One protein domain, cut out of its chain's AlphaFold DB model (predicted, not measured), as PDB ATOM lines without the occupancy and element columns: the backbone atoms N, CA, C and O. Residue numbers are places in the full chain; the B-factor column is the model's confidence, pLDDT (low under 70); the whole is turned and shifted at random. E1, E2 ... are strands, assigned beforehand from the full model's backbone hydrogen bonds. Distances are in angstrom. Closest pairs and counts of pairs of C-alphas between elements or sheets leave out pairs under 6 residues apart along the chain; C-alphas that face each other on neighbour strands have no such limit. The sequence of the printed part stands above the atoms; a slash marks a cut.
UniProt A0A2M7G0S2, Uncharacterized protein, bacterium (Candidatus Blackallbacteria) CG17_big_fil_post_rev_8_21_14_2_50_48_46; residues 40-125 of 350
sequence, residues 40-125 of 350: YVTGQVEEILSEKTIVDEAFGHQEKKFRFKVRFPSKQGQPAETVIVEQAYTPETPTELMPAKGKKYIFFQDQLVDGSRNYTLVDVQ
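This is residues 40 to 125 of the 350 residues of an uncharacterized protein of bacterium (Candidatus Blackallbacteria) CG17_big_fil_post_rev_8_21_14_2_50_48_46 (UniProt A0A2M7G0S2). One five-stranded sheet is folded back on itself and curled like part of a barrel: the long three-stranded ribbon E1, E2, E3 makes the length, and the shorter hairpin E4, E5 crosses over one face of it. E1 bends sharply near its start and is the hinge between the two leaves, while the turns E1 to E2 and E2 to E3 lie at opposite ends of the long axis. The printed part has 86 residues, with no named helix and five named strands, E1 to E5 along the chain; the sheet's order is E3, E2, E1, E4, E5, all antiparallel, and the class is all strand. The whole is compact, with a radius of gyration of the C-alphas of 13.8 A, yet only just elongated, spanning 46 by 31 by 20 A.

E1, residues 40 to 56, bends by 100 degrees at residue 44, and its pairing is staggered. Over residues 44 to 56 it pairs with E2, residues 61 to 72, at 153 degrees between directions; N 54 and O 63 are 2.8 A apart, within hydrogen-bond range. E2 bends by 54 degrees at residue 69. E3, residues 81 to 89, is E2's other neighbour, at 167 degrees, with N 85 and O 68 at 2.8 A. These three form a meander, each strand the antiparallel neighbour of the one before. Over residues 40 to 44, E1 pairs with E4, residues 104 to 111, with N 43 and O 105 at 2.9 A. E1 to E4 form a Greek key, a meander of three strands whose first is also the antiparallel neighbour of the fourth. E4 and E5, residues 117 to 124, form a hairpin at 147 degrees, with N 108 and O 120 at 2.8 A. In this folded sheet, one sheet bent into two leaves, E3 and E2 face E4 and E5. The closest C-alphas of the edge strands E3 and E5 are those of Val 85 and Tyr 119, 6.5 A apart. E2 and E5 are apart, as are E3 and E4.

E1 begins at C-alpha 40, (284.591, 149.028, 226.700), and measures 30.0 A from first to last C-alpha. E2 measures 32.1 A, E3 24.2 A, E4 21.4 A and E5 20.0 A. E5 ends at C-alpha 124, (284.345, 144.369, 215.835).

The two C-alphas farthest apart, those of Gly 60 and Gly 77, are 46.4 A apart. The sheet is strongly twisted. The link E3 to E4, residues 90 to 103, is long. The printed part has no cut; its mean pLDDT is 87.9, and residues 59 and 76 are under 70.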
ATOM      1  N   TYR A  40     284.946 149.660 227.966       87.25
ATOM      2  CA  TYR A  40     284.591 149.028 226.700       87.25
ATOM      3  C   TYR A  40     283.407 148.083 226.896       87.25
ATOM      4  O   TYR A  40     283.471 147.107 227.656       87.25
ATOM      5  N   VAL A  41     282.336 148.324 226.145       89.50
ATOM      6  CA  VAL A  41     281.111 147.524 226.193       89.50
ATOM      7  C   VAL A  41     280.811 146.877 224.848       89.50
ATOM      8  O   VAL A  41     281.086 147.415 223.781       89.50
ATOM      9  N   THR A  42     280.227 145.686 224.888       90.12
ATOM     10  CA  THR A  42     279.795 144.978 223.683       90.12
ATOM     11  C   THR A  42     278.343 145.319 223.373       90.12
ATOM     12  O   THR A  42     277.477 145.118 224.222       90.12
ATOM     13  N   GLY A  43     278.068 145.772 222.151       92.31
ATOM     14  CA  GLY A  43     276.721 146.077 221.667       92.31
ATOM     15  C   GLY A  43     276.414 145.376 220.346       92.31
ATOM     16  O   GLY A  43     277.314 145.104 219.553       92.31
ATOM     17  N   GLN A  44     275.139 145.079 220.097       94.88
ATOM     18  CA  GLN A  44     274.671 144.534 218.821       94.88
ATOM     19  C   GLN A  44     273.903 145.600 218.044       94.88
ATOM     20  O   GLN A  44     272.975 146.203 218.578       94.88
ATOM     21  N   VAL A  45     274.254 145.809 216.774       94.94
ATOM     22  CA  VAL A  45     273.507 146.719 215.896       94.94
ATOM     23  C   VAL A  45     272.189 146.047 215.509       94.94
ATOM     24  O   VAL A  45     272.183 145.058 214.777       94.94
ATOM     25  N   GLU A  46     271.064 146.564 215.995       95.94
ATOM     26  CA  GLU A  46     269.731 146.049 215.651       95.94
ATOM     27  C   GLU A  46     269.267 146.562 214.288       95.94
ATOM     28  O   GLU A  46     268.650 145.828 213.513       95.94
ATOM     29  N   GLU A  47     269.565 147.826 213.994       95.81
ATOM     30  CA  GLU A  47     269.037 148.517 212.826       95.81
ATOM     31  C   GLU A  47     269.944 149.672 212.398       95.81
ATOM     32  O   GLU A  47     270.482 150.400 213.233       95.81
ATOM     33  N   ILE A  48     270.088 149.856 211.086       95.06
ATOM     34  CA  ILE A  48     270.720 151.038 210.496       95.06
ATOM     35  C   ILE A  48     269.589 152.010 210.165       95.06
ATOM     36  O   ILE A  48     268.754 151.715 209.315       95.06
ATOM     37  N   LEU A  49     269.543 153.141 210.866       95.00
ATOM     38  CA  LEU A  49     268.469 154.130 210.756       95.00
ATOM     39  C   LEU A  49     268.693 155.081 209.578       95.00
ATOM     40  O   LEU A  49     267.741 155.497 208.925       95.00
ATOM     41  N   SER A  50     269.948 155.450 209.311       94.50
ATOM     42  CA  SER A  50     270.299 156.261 208.146       94.50
ATOM     43  C   SER A  50     271.760 156.096 207.751       94.50
ATOM     44  O   SER A  50     272.631 156.078 208.620       94.50
ATOM     45  N   GLU A  51     272.017 156.093 206.448       93.56
ATOM     46  CA  GLU A  51     273.337 156.267 205.838       93.56
ATOM     47  C   GLU A  51     273.290 157.558 205.013       93.56
ATOM     48  O   GLU A  51     272.412 157.725 204.164       93.56
ATOM     49  N   LYS A  52     274.186 158.505 205.300       92.56
ATOM     50  CA  LYS A  52     274.319 159.755 204.545       92.56
ATOM     51  C   LYS A  52     275.769 159.945 204.138       92.56
ATOM     52  O   LYS A  52     276.645 159.945 204.996       92.56
ATOM     53  N   THR A  53     276.012 160.162 202.853       88.31
ATOM     54  CA  THR A  53     277.322 160.612 202.376       88.31
ATOM     55  C   THR A  53     277.385 162.127 202.515       88.31
ATOM     56  O   THR A  53     276.547 162.833 201.955       88.31
ATOM     57  N   ILE A  54     278.349 162.617 203.285       86.38
ATOM     58  CA  ILE A  54     278.646 164.036 203.446       86.38
ATOM     59  C   ILE A  54     279.922 164.306 202.656       86.38
ATOM     60  O   ILE A  54     280.911 163.589 202.797       86.38
ATOM     61  N   VAL A  55     279.881 165.308 201.786       83.69
ATOM     62  CA  VAL A  55     281.078 165.812 201.115       83.69
ATOM     63  C   VAL A  55     281.585 166.958 201.973       83.69
ATOM     64  O   VAL A  55     280.897 167.970 202.095       83.69
ATOM     65  N   ASP A  56     282.737 166.779 202.612       78.19
ATOM     66  CA  ASP A  56     283.378 167.873 203.332       78.19
ATOM     67  C   ASP A  56     284.081 168.775 202.310       78.19
ATOM     68  O   ASP A  56     285.152 168.448 201.793       78.19
ATOM     69  N   GLU A  57     283.444 169.897 201.970       76.25
ATOM     70  CA  GLU A  57     283.964 170.866 201.000       76.25
ATOM     71  C   GLU A  57     285.295 171.496 201.444       76.25
ATOM     72  O   GLU A  57     286.058 171.954 200.594       76.25
ATOM     73  N   ALA A  58     285.608 171.497 202.748       73.62
ATOM     74  CA  ALA A  58     286.836 172.091 203.272       73.62
ATOM     75  C   ALA A  58     288.069 171.196 203.062       73.62
ATOM     76  O   ALA A  58     289.172 171.710 202.872       73.62
ATOM     77  N   PHE A  59     287.883 169.873 203.067       68.62
ATOM     78  CA  PHE A  59     288.975 168.897 202.957       68.62
ATOM     79  C   PHE A  59     288.897 168.024 201.696       68.62
ATOM     80  O   PHE A  59     289.814 167.253 201.423       68.62
ATOM     81  N   GLY A  60     287.829 168.137 200.900       76.44
ATOM     82  CA  GLY A  60     287.649 167.363 199.668       76.44
ATOM     83  C   GLY A  60     287.441 165.860 199.899       76.44
ATOM     84  O   GLY A  60     287.554 165.074 198.958       76.44
ATOM     85  N   HIS A  61     287.140 165.449 201.133       80.25
ATOM     86  CA  HIS A  61     286.920 164.055 201.501       80.25
ATOM     87  C   HIS A  61     285.422 163.727 201.557       80.25
ATOM     88  O   HIS A  61     284.589 164.539 201.962       80.25
ATOM     89  N   GLN A  62     285.067 162.517 201.118       83.56
ATOM     90  CA  GLN A  62     283.712 161.984 201.247       83.56
ATOM     91  C   GLN A  62     283.627 161.159 202.524       83.56
ATOM     92  O   GLN A  62     284.268 160.119 202.621       83.56
ATOM     93  N   GLU A  63     282.809 161.576 203.479       88.56
ATOM     94  CA  GLU A  63     282.557 160.809 204.694       88.56
ATOM     95  C   GLU A  63     281.188 160.140 204.631       88.56
ATOM     96  O   GLU A  63     280.198 160.719 204.177       88.56
ATOM     97  N   LYS A  64     281.101 158.906 205.121       90.38
ATOM     98  CA  LYS A  64     279.826 158.224 205.324       90.38
ATOM     99  C   LYS A  64     279.415 158.341 206.778       90.38
ATOM    100  O   LYS A  64     280.034 157.752 207.660       90.38
ATOM    101  N   LYS A  65     278.332 159.067 207.032       92.12
ATOM    102  CA  LYS A  65     277.724 159.180 208.353       92.12
ATOM    103  C   LYS A  65     276.639 158.127 208.513       92.12
ATOM    104  O   LYS A  65     275.646 158.130 207.780       92.12
ATOM    105  N   PHE A  66     276.816 157.248 209.491       93.81
ATOM    106  CA  PHE A  66     275.825 156.246 209.855       93.81
ATOM    107  C   PHE A  66     275.152 156.631 211.163       93.81
ATOM    108  O   PHE A  66     275.808 156.994 212.137       93.81
ATOM    109  N   ARG A  67     273.829 156.489 211.188       95.56
ATOM    110  CA  ARG A  67     273.019 156.526 212.403       95.56
ATOM    111  C   ARG A  67     272.399 155.158 212.585       95.56
ATOM    112  O   ARG A  67     271.699 154.685 211.691       95.56
ATOM    113  N   PHE A  68     272.660 154.503 213.703       96.19
ATOM    114  CA  PHE A  68     272.252 153.119 213.913       96.19
ATOM    115  C   PHE A  68     271.869 152.867 215.367       96.19
ATOM    116  O   PHE A  68     272.338 153.527 216.290       96.19
ATOM    117  N   LYS A  69     270.956 151.920 215.558       95.88
ATOM    118  CA  LYS A  69     270.413 151.537 216.856       95.88
ATOM    119  C   LYS A  69     271.199 150.347 217.393       95.88
ATOM    120  O   LYS A  69     271.273 149.305 216.739       95.88
ATOM    121  N   VAL A  70     271.775 150.505 218.577       94.88
ATOM    122  CA  VAL A  70     272.612 149.502 219.239       94.88
ATOM    123  C   VAL A  70     271.921 149.030 220.504       94.88
ATOM    124  O   VAL A  70     271.532 149.841 221.342       94.88
ATOM    125  N   ARG A  71     271.796 147.715 220.661       95.12
ATOM    126  CA  ARG A  71     271.332 147.084 221.892       95.12
ATOM    127  C   ARG A  71     272.516 146.602 222.715       95.12
ATOM    128  O   ARG A  71     273.308 145.777 222.255       95.12
ATOM    129  N   PHE A  72     272.584 147.069 223.953       92.25
ATOM    130  CA  PHE A  72     273.546 146.624 224.949       92.25
ATOM    131  C   PHE A  72     272.885 145.580 225.867       92.25
ATOM    132  O   PHE A  72     271.790 145.817 226.388       92.25
ATOM    133  N   PRO A  73     273.489 144.393 226.052       88.38
ATOM    134  CA  PRO A  73     272.961 143.386 226.965       88.38
ATOM    135  C   PRO A  73     273.082 143.854 228.424       88.38
ATOM    136  O   PRO A  73     274.002 144.587 228.776       88.38
ATOM    137  N   SER A  74     272.175 143.393 229.292       87.56
ATOM    138  CA  SER A  74     272.241 143.683 230.731       87.56
ATOM    139  C   SER A  74     273.546 143.143 231.331       87.56
ATOM    140  O   SER A  74     273.905 141.983 231.109       87.56
ATOM    141  N   LYS A  75     274.256 143.978 232.098       79.44
ATOM    142  CA  LYS A  75     275.531 143.635 232.747       79.44
ATOM    143  C   LYS A  75     275.508 144.118 234.198       79.44
ATOM    144  O   LYS A  75     275.228 145.283 234.441       79.44
ATOM    145  N   GLN A  76     275.774 143.210 235.144       64.88
ATOM    146  CA  GLN A  76     276.001 143.481 236.579       64.88
ATOM    147  C   GLN A  76     275.174 144.647 237.164       64.88
ATOM    148  O   GLN A  76     275.713 145.677 237.553       64.88
ATOM    149  N   GLY A  77     273.849 144.489 237.222       70.12
ATOM    150  CA  GLY A  77     272.955 145.483 237.831       70.12
ATOM    151  C   GLY A  77     272.502 146.620 236.907       70.12
ATOM    152  O   GLY A  77     271.620 147.378 237.298       70.12
ATOM    153  N   GLN A  78     273.022 146.713 235.677       78.19
ATOM    154  CA  GLN A  78     272.496 147.617 234.651       78.19
ATOM    155  C   GLN A  78     271.461 146.897 233.770       78.19
ATOM    156  O   GLN A  78     271.738 145.785 233.294       78.19
ATOM    157  N   PRO A  79     270.266 147.479 233.546       85.50
ATOM    158  CA  PRO A  79     269.280 146.913 232.632       85.50
ATOM    159  C   PRO A  79     269.810 146.924 231.194       85.50
ATOM    160  O   PRO A  79     270.736 147.659 230.864       85.50
ATOM    161  N   ALA A  80     269.227 146.091 230.332       88.81
ATOM    162  CA  ALA A  80     269.529 146.159 228.908       88.81
ATOM    163  C   ALA A  80     269.109 147.533 228.370       88.81
ATOM    164  O   ALA A  80     267.984 147.973 228.607       88.81
ATOM    165  N   GLU A  81     270.009 148.185 227.645       91.75
ATOM    166  CA  GLU A  81     269.804 149.529 227.115       91.75
ATOM    167  C   GLU A  81     269.826 149.488 225.591       91.75
ATOM    168  O   GLU A  81     270.426 148.605 224.970       91.75
ATOM    169  N   THR A  82     269.124 150.420 224.959       92.50
ATOM    170  CA  THR A  82     269.157 150.573 223.511       92.50
ATOM    171  C   THR A  82     269.376 152.029 223.166       92.50
ATOM    172  O   THR A  82     268.557 152.876 223.511       92.50
ATOM    173  N   VAL A  83     270.484 152.306 222.486       93.25
ATOM    174  CA  VAL A  83     270.965 153.663 222.225       93.25
ATOM    175  C   VAL A  83     271.106 153.866 220.726       93.25
ATOM    176  O   VAL A  83     271.403 152.935 219.974       93.25
ATOM    177  N   ILE A  84     270.860 155.091 220.277       94.44
ATOM    178  CA  ILE A  84     271.113 155.497 218.899       94.44
ATOM    179  C   ILE A  84     272.513 156.096 218.854       94.44
ATOM    180  O   ILE A  84     272.770 157.111 219.494       94.44
ATOM    181  N   VAL A  85     273.392 155.461 218.090       93.56
ATOM    182  CA  VAL A  85     274.768 155.899 217.874       93.56
ATOM    183  C   VAL A  85     274.863 156.554 216.504       93.56
ATOM    184  O   VAL A  85     274.231 156.113 215.538       93.56
ATOM    185  N   GLU A  86     275.637 157.629 216.426       93.56
ATOM    186  CA  GLU A  86     275.882 158.363 215.195       93.56
ATOM    187  C   GLU A  86     277.385 158.572 215.024       93.56
ATOM    188  O   GLU A  86     278.023 159.206 215.859       93.56
ATOM    189  N   GLN A  87     277.951 158.016 213.952       92.50
ATOM    190  CA  GLN A  87     279.393 158.033 213.712       92.50
ATOM    191  C   GLN A  87     279.687 158.247 212.227       92.50
ATOM    192  O   GLN A  87     278.975 157.740 211.354       92.50
ATOM    193  N   ALA A  88     280.718 159.044 211.954       90.25
ATOM    194  CA  ALA A  88     281.242 159.270 210.616       90.25
ATOM    195  C   ALA A  88     282.410 158.318 210.347       90.25
ATOM    196  O   ALA A  88     283.201 158.024 211.242       90.25
ATOM    197  N   TYR A  89     282.484 157.831 209.114       88.94
ATOM    198  CA  TYR A  89     283.512 156.916 208.647       88.94
ATOM    199  C   TYR A  89     284.111 157.465 207.360       88.94
ATOM    200  O   TYR A  89     283.386 157.841 206.431       88.94
ATOM    201  N   THR A  90     285.434 157.494 207.303       87.00
ATOM    202  CA  THR A  90     286.180 157.874 206.104       87.00
ATOM    203  C   THR A  90     286.208 156.710 205.104       87.00
ATOM    204  O   THR A  90     285.987 155.558 205.492       87.00
ATOM    205  N   PRO A  91     286.511 156.950 203.816       82.44
ATOM    206  CA  PRO A  91     286.643 155.884 202.818       82.44
ATOM    207  C   PRO A  91     287.759 154.885 203.150       82.44
ATOM    208  O   PRO A  91     287.710 153.739 202.715       82.44
ATOM    209  N   GLU A  92     288.746 155.323 203.932       81.69
ATOM    210  CA  GLU A  92     289.873 154.526 204.424       81.69
ATOM    211  C   GLU A  92     289.488 153.627 205.606       81.69
ATOM    212  O   GLU A  92     290.219 152.697 205.943       81.69
ATOM    213  N   THR A  93     288.330 153.866 206.234       80.50
ATOM    214  CA  THR A  93     287.868 153.033 207.346       80.50
ATOM    215  C   THR A  93     287.629 151.599 206.849       80.50
ATOM    216  O   THR A  93     286.838 151.401 205.919       80.50
ATOM    217  N   PRO A  94     288.242 150.575 207.480       80.31
ATOM    218  CA  PRO A  94     288.007 149.178 207.143       80.31
ATOM    219  C   PRO A  94     286.516 148.836 207.068       80.31
ATOM    220  O   PRO A  94     285.744 149.145 207.977       80.31
ATOM    221  N   THR A  95     286.111 148.119 206.018       83.50
ATOM    222  CA  THR A  95     284.714 147.695 205.802       83.50
ATOM    223  C   THR A  95     284.157 146.853 206.951       83.50
ATOM    224  O   THR A  95     282.948 146.810 207.166       83.50
ATOM    225  N   GLU A  96     285.026 146.201 207.723       82.25
ATOM    226  CA  GLU A  96     284.646 145.460 208.923       82.25
ATOM    227  C   GLU A  96     284.089 146.362 210.033       82.25
ATOM    228  O   GLU A  96     283.169 145.943 210.735       82.25
ATOM    229  N   LEU A  97     284.598 147.594 210.155       86.38
ATOM    230  CA  LEU A  97     284.168 148.585 211.148       86.38
ATOM    231  C   LEU A  97     282.904 149.342 210.724       86.38
ATOM    232  O   LEU A  97     282.313 150.049 211.539       86.38
ATOM    233  N   MET A  98     282.455 149.171 209.478       90.06
ATOM    234  CA  MET A  98     281.181 149.729 209.038       90.06
ATOM    235  C   MET A  98     280.024 149.015 209.752       90.06
ATOM    236  O   MET A  98     280.000 147.775 209.797       90.06
ATOM    237  N   PRO A  99     279.053 149.760 210.306       91.25
ATOM    238  CA  PRO A  99     277.952 149.180 211.057       91.25
ATOM    239  C   PRO A  99     277.061 148.348 210.133       91.25
ATOM    240  O   PRO A  99     276.563 148.825 209.115       91.25
ATOM    241  N   ALA A 100     276.829 147.092 210.503       93.00
ATOM    242  CA  ALA A 100     275.960 146.175 209.780       93.00
ATOM    243  C   ALA A 100     274.932 145.553 210.724       93.00
ATOM    244  O   ALA A 100     275.249 145.156 211.849       93.00
ATOM    245  N   LYS A 101     273.693 145.428 210.241       94.00
ATOM    246  CA  LYS A 101     272.589 144.834 210.999       94.00
ATOM    247  C   LYS A 101     272.949 143.433 211.504       94.00
ATOM    248  O   LYS A 101     273.420 142.588 210.748       94.00
ATOM    249  N   GLY A 102     272.697 143.187 212.787       91.19
ATOM    250  CA  GLY A 102     272.917 141.913 213.465       91.19
ATOM    251  C   GLY A 102     274.357 141.659 213.921       91.19
ATOM    252  O   GLY A 102     274.560 140.734 214.709       91.19
ATOM    253  N   LYS A 103     275.341 142.463 213.493       91.25
ATOM    254  CA  LYS A 103     276.733 142.315 213.940       91.25
ATOM    255  C   LYS A 103     276.935 142.891 215.343       91.25
ATOM    256  O   LYS A 103     276.251 143.830 215.759       91.25
ATOM    257  N   LYS A 104     277.883 142.299 216.069       90.38
ATOM    258  CA  LYS A 104     278.303 142.744 217.398       90.38
ATOM    259  C   LYS A 104     279.606 143.529 217.290       90.38
ATOM    260  O   LYS A 104     280.531 143.108 216.596       90.38
ATOM    261  N   TYR A 105     279.678 144.638 218.007       91.06
ATOM    262  CA  TYR A 105     280.819 145.544 218.018       91.06
ATOM    263  C   TYR A 105     281.216 145.881 219.454       91.06
ATOM    264  O   TYR A 105     280.436 145.702 220.395       91.06
ATOM    265  N   ILE A 106     282.449 146.344 219.609       89.25
ATOM    266  CA  ILE A 106     282.994 146.890 220.843       89.25
ATOM    267  C   ILE A 106     282.871 148.408 220.755       89.25
ATOM    268  O   ILE A 106     283.375 149.040 219.823       89.25
ATOM    269  N   PHE A 107     282.186 148.972 221.739       91.06
ATOM    270  CA  PHE A 107     281.980 150.397 221.888       91.06
ATOM    271  C   PHE A 107     282.804 150.899 223.062       91.06
ATOM    272  O   PHE A 107     282.820 150.282 224.126       91.06
ATOM    273  N   PHE A 108     283.471 152.026 222.863       90.44
ATOM    274  CA  PHE A 108     284.002 152.830 223.948       90.44
ATOM    275  C   PHE A 108     282.857 153.644 224.545       90.44
ATOM    276  O   PHE A 108     282.163 154.353 223.812       90.44
ATOM    277  N   GLN A 109     282.632 153.486 225.846       89.81
ATOM    278  CA  GLN A 109     281.637 154.223 226.605       89.81
ATOM    279  C   GLN A 109     282.327 155.365 227.348       89.81
ATOM    280  O   GLN A 109     283.166 155.129 228.216       89.81
ATOM    281  N   ASP A 110     281.925 156.590 227.028       88.62
ATOM    282  CA  ASP A 110     282.355 157.795 227.727       88.62
ATOM    283  C   ASP A 110     281.184 158.376 228.524       88.62
ATOM    284  O   ASP A 110     280.043 158.380 228.049       88.62
ATOM    285  N   GLN A 111     281.447 158.841 229.742       86.50
ATOM    286  CA  GLN A 111     280.435 159.471 230.581       86.50
ATOM    287  C   GLN A 111     280.681 160.977 230.603       86.50
ATOM    288  O   GLN A 111     281.652 161.465 231.175       86.50
ATOM    289  N   LEU A 112     279.779 161.717 229.967       85.38
ATOM    290  CA  LEU A 112     279.830 163.170 229.901       85.38
ATOM    291  C   LEU A 112     279.531 163.785 231.280       85.38
ATOM    292  O   LEU A 112     278.937 163.159 232.159       85.38
ATOM    293  N   VAL A 113     279.928 165.048 231.466       84.62
ATOM    294  CA  VAL A 113     279.772 165.796 232.734       84.62
ATOM    295  C   VAL A 113     278.300 165.936 233.156       84.62
ATOM    296  O   VAL A 113     277.999 166.047 234.342       84.62
ATOM    297  N   ASP A 114     277.376 165.896 232.196       84.75
ATOM    298  CA  ASP A 114     275.926 165.913 232.420       84.75
ATOM    299  C   ASP A 114     275.349 164.544 232.841       84.75
ATOM    300  O   ASP A 114     274.152 164.419 233.095       84.75
ATOM    301  N   GLY A 115     276.195 163.515 232.930       82.38
ATOM    302  CA  GLY A 115     275.822 162.145 233.254       82.38
ATOM    303  C   GLY A 115     275.316 161.331 232.062       82.38
ATOM    304  O   GLY A 115     275.022 160.146 232.241       82.38
ATOM    305  N   SER A 116     275.227 161.920 230.863       85.31
ATOM    306  CA  SER A 116     274.873 161.190 229.647       85.31
ATOM    307  C   SER A 116     276.021 160.282 229.194       85.31
ATOM    308  O   SER A 116     277.195 160.528 229.475       85.31
ATOM    309  N   ARG A 117     275.676 159.177 228.528       87.00
ATOM    310  CA  ARG A 117     276.643 158.192 228.035       87.00
ATOM    311  C   ARG A 117     276.787 158.343 226.533       87.00
ATOM    312  O   ARG A 117     275.795 158.249 225.810       87.00
ATOM    313  N   ASN A 118     278.013 158.553 226.075       89.88
ATOM    314  CA  ASN A 118     278.344 158.536 224.663       89.88
ATOM    315  C   ASN A 118     278.997 157.199 224.303       89.88
ATOM    316  O   ASN A 118     279.799 156.668 225.069       89.88
ATOM    317  N   TYR A 119     278.649 156.658 223.139       91.19
ATOM    318  CA  TYR A 119     279.142 155.369 222.669       91.19
ATOM    319  C   TYR A 119     279.802 155.536 221.308       91.19
ATOM    320  O   TYR A 119     279.142 155.921 220.345       91.19
ATOM    321  N   THR A 120     281.077 155.177 221.214       91.12
ATOM    322  CA  THR A 120     281.845 155.233 219.964       91.12
ATOM    323  C   THR A 120     282.222 153.822 219.542       91.12
ATOM    324  O   THR A 120     282.791 153.083 220.343       91.12
ATOM    325  N   LEU A 121     281.917 153.415 218.307       90.00
ATOM    326  CA  LEU A 121     282.348 152.116 217.781       90.00
ATOM    327  C   LEU A 121     283.864 152.156 217.575       90.00
ATOM    328  O   LEU A 121     284.360 153.010 216.839       90.00
ATOM    329  N   VAL A 122     284.581 151.234 218.223       87.31
ATOM    330  CA  VAL A 122     286.051 151.152 218.158       87.31
ATOM    331  C   VAL A 122     286.517 149.885 217.449       87.31
ATOM    332  O   VAL A 122     287.489 149.933 216.705       87.31
ATOM    333  N   ASP A 123     285.831 148.757 217.656       86.56
ATOM    334  CA  ASP A 123     286.259 147.471 217.097       86.56
ATOM    335  C   ASP A 123     285.075 146.520 216.838       86.56
ATOM    336  O   ASP A 123     283.955 146.730 217.307       86.56
ATOM    337  N   VAL A 124     285.311 145.444 216.091       86.06
ATOM    338  CA  VAL A 124     284.345 144.369 215.835       86.06
ATOM    339  C   VAL A 124     284.504 143.272 216.880       86.06
ATOM    340  O   VAL A 124     285.605 142.789 217.143       86.06
ATOM    341  N   GLN A 125     283.396 142.775 217.433       83.56
ATOM    342  CA  GLN A 125     283.476 141.612 218.309       83.56
ATOM    343  C   GLN A 125     283.705 140.341 217.475       83.56
ATOM    344  O   GLN A 125     282.782 139.764 216.903       83.56
TER     345      GLN A 125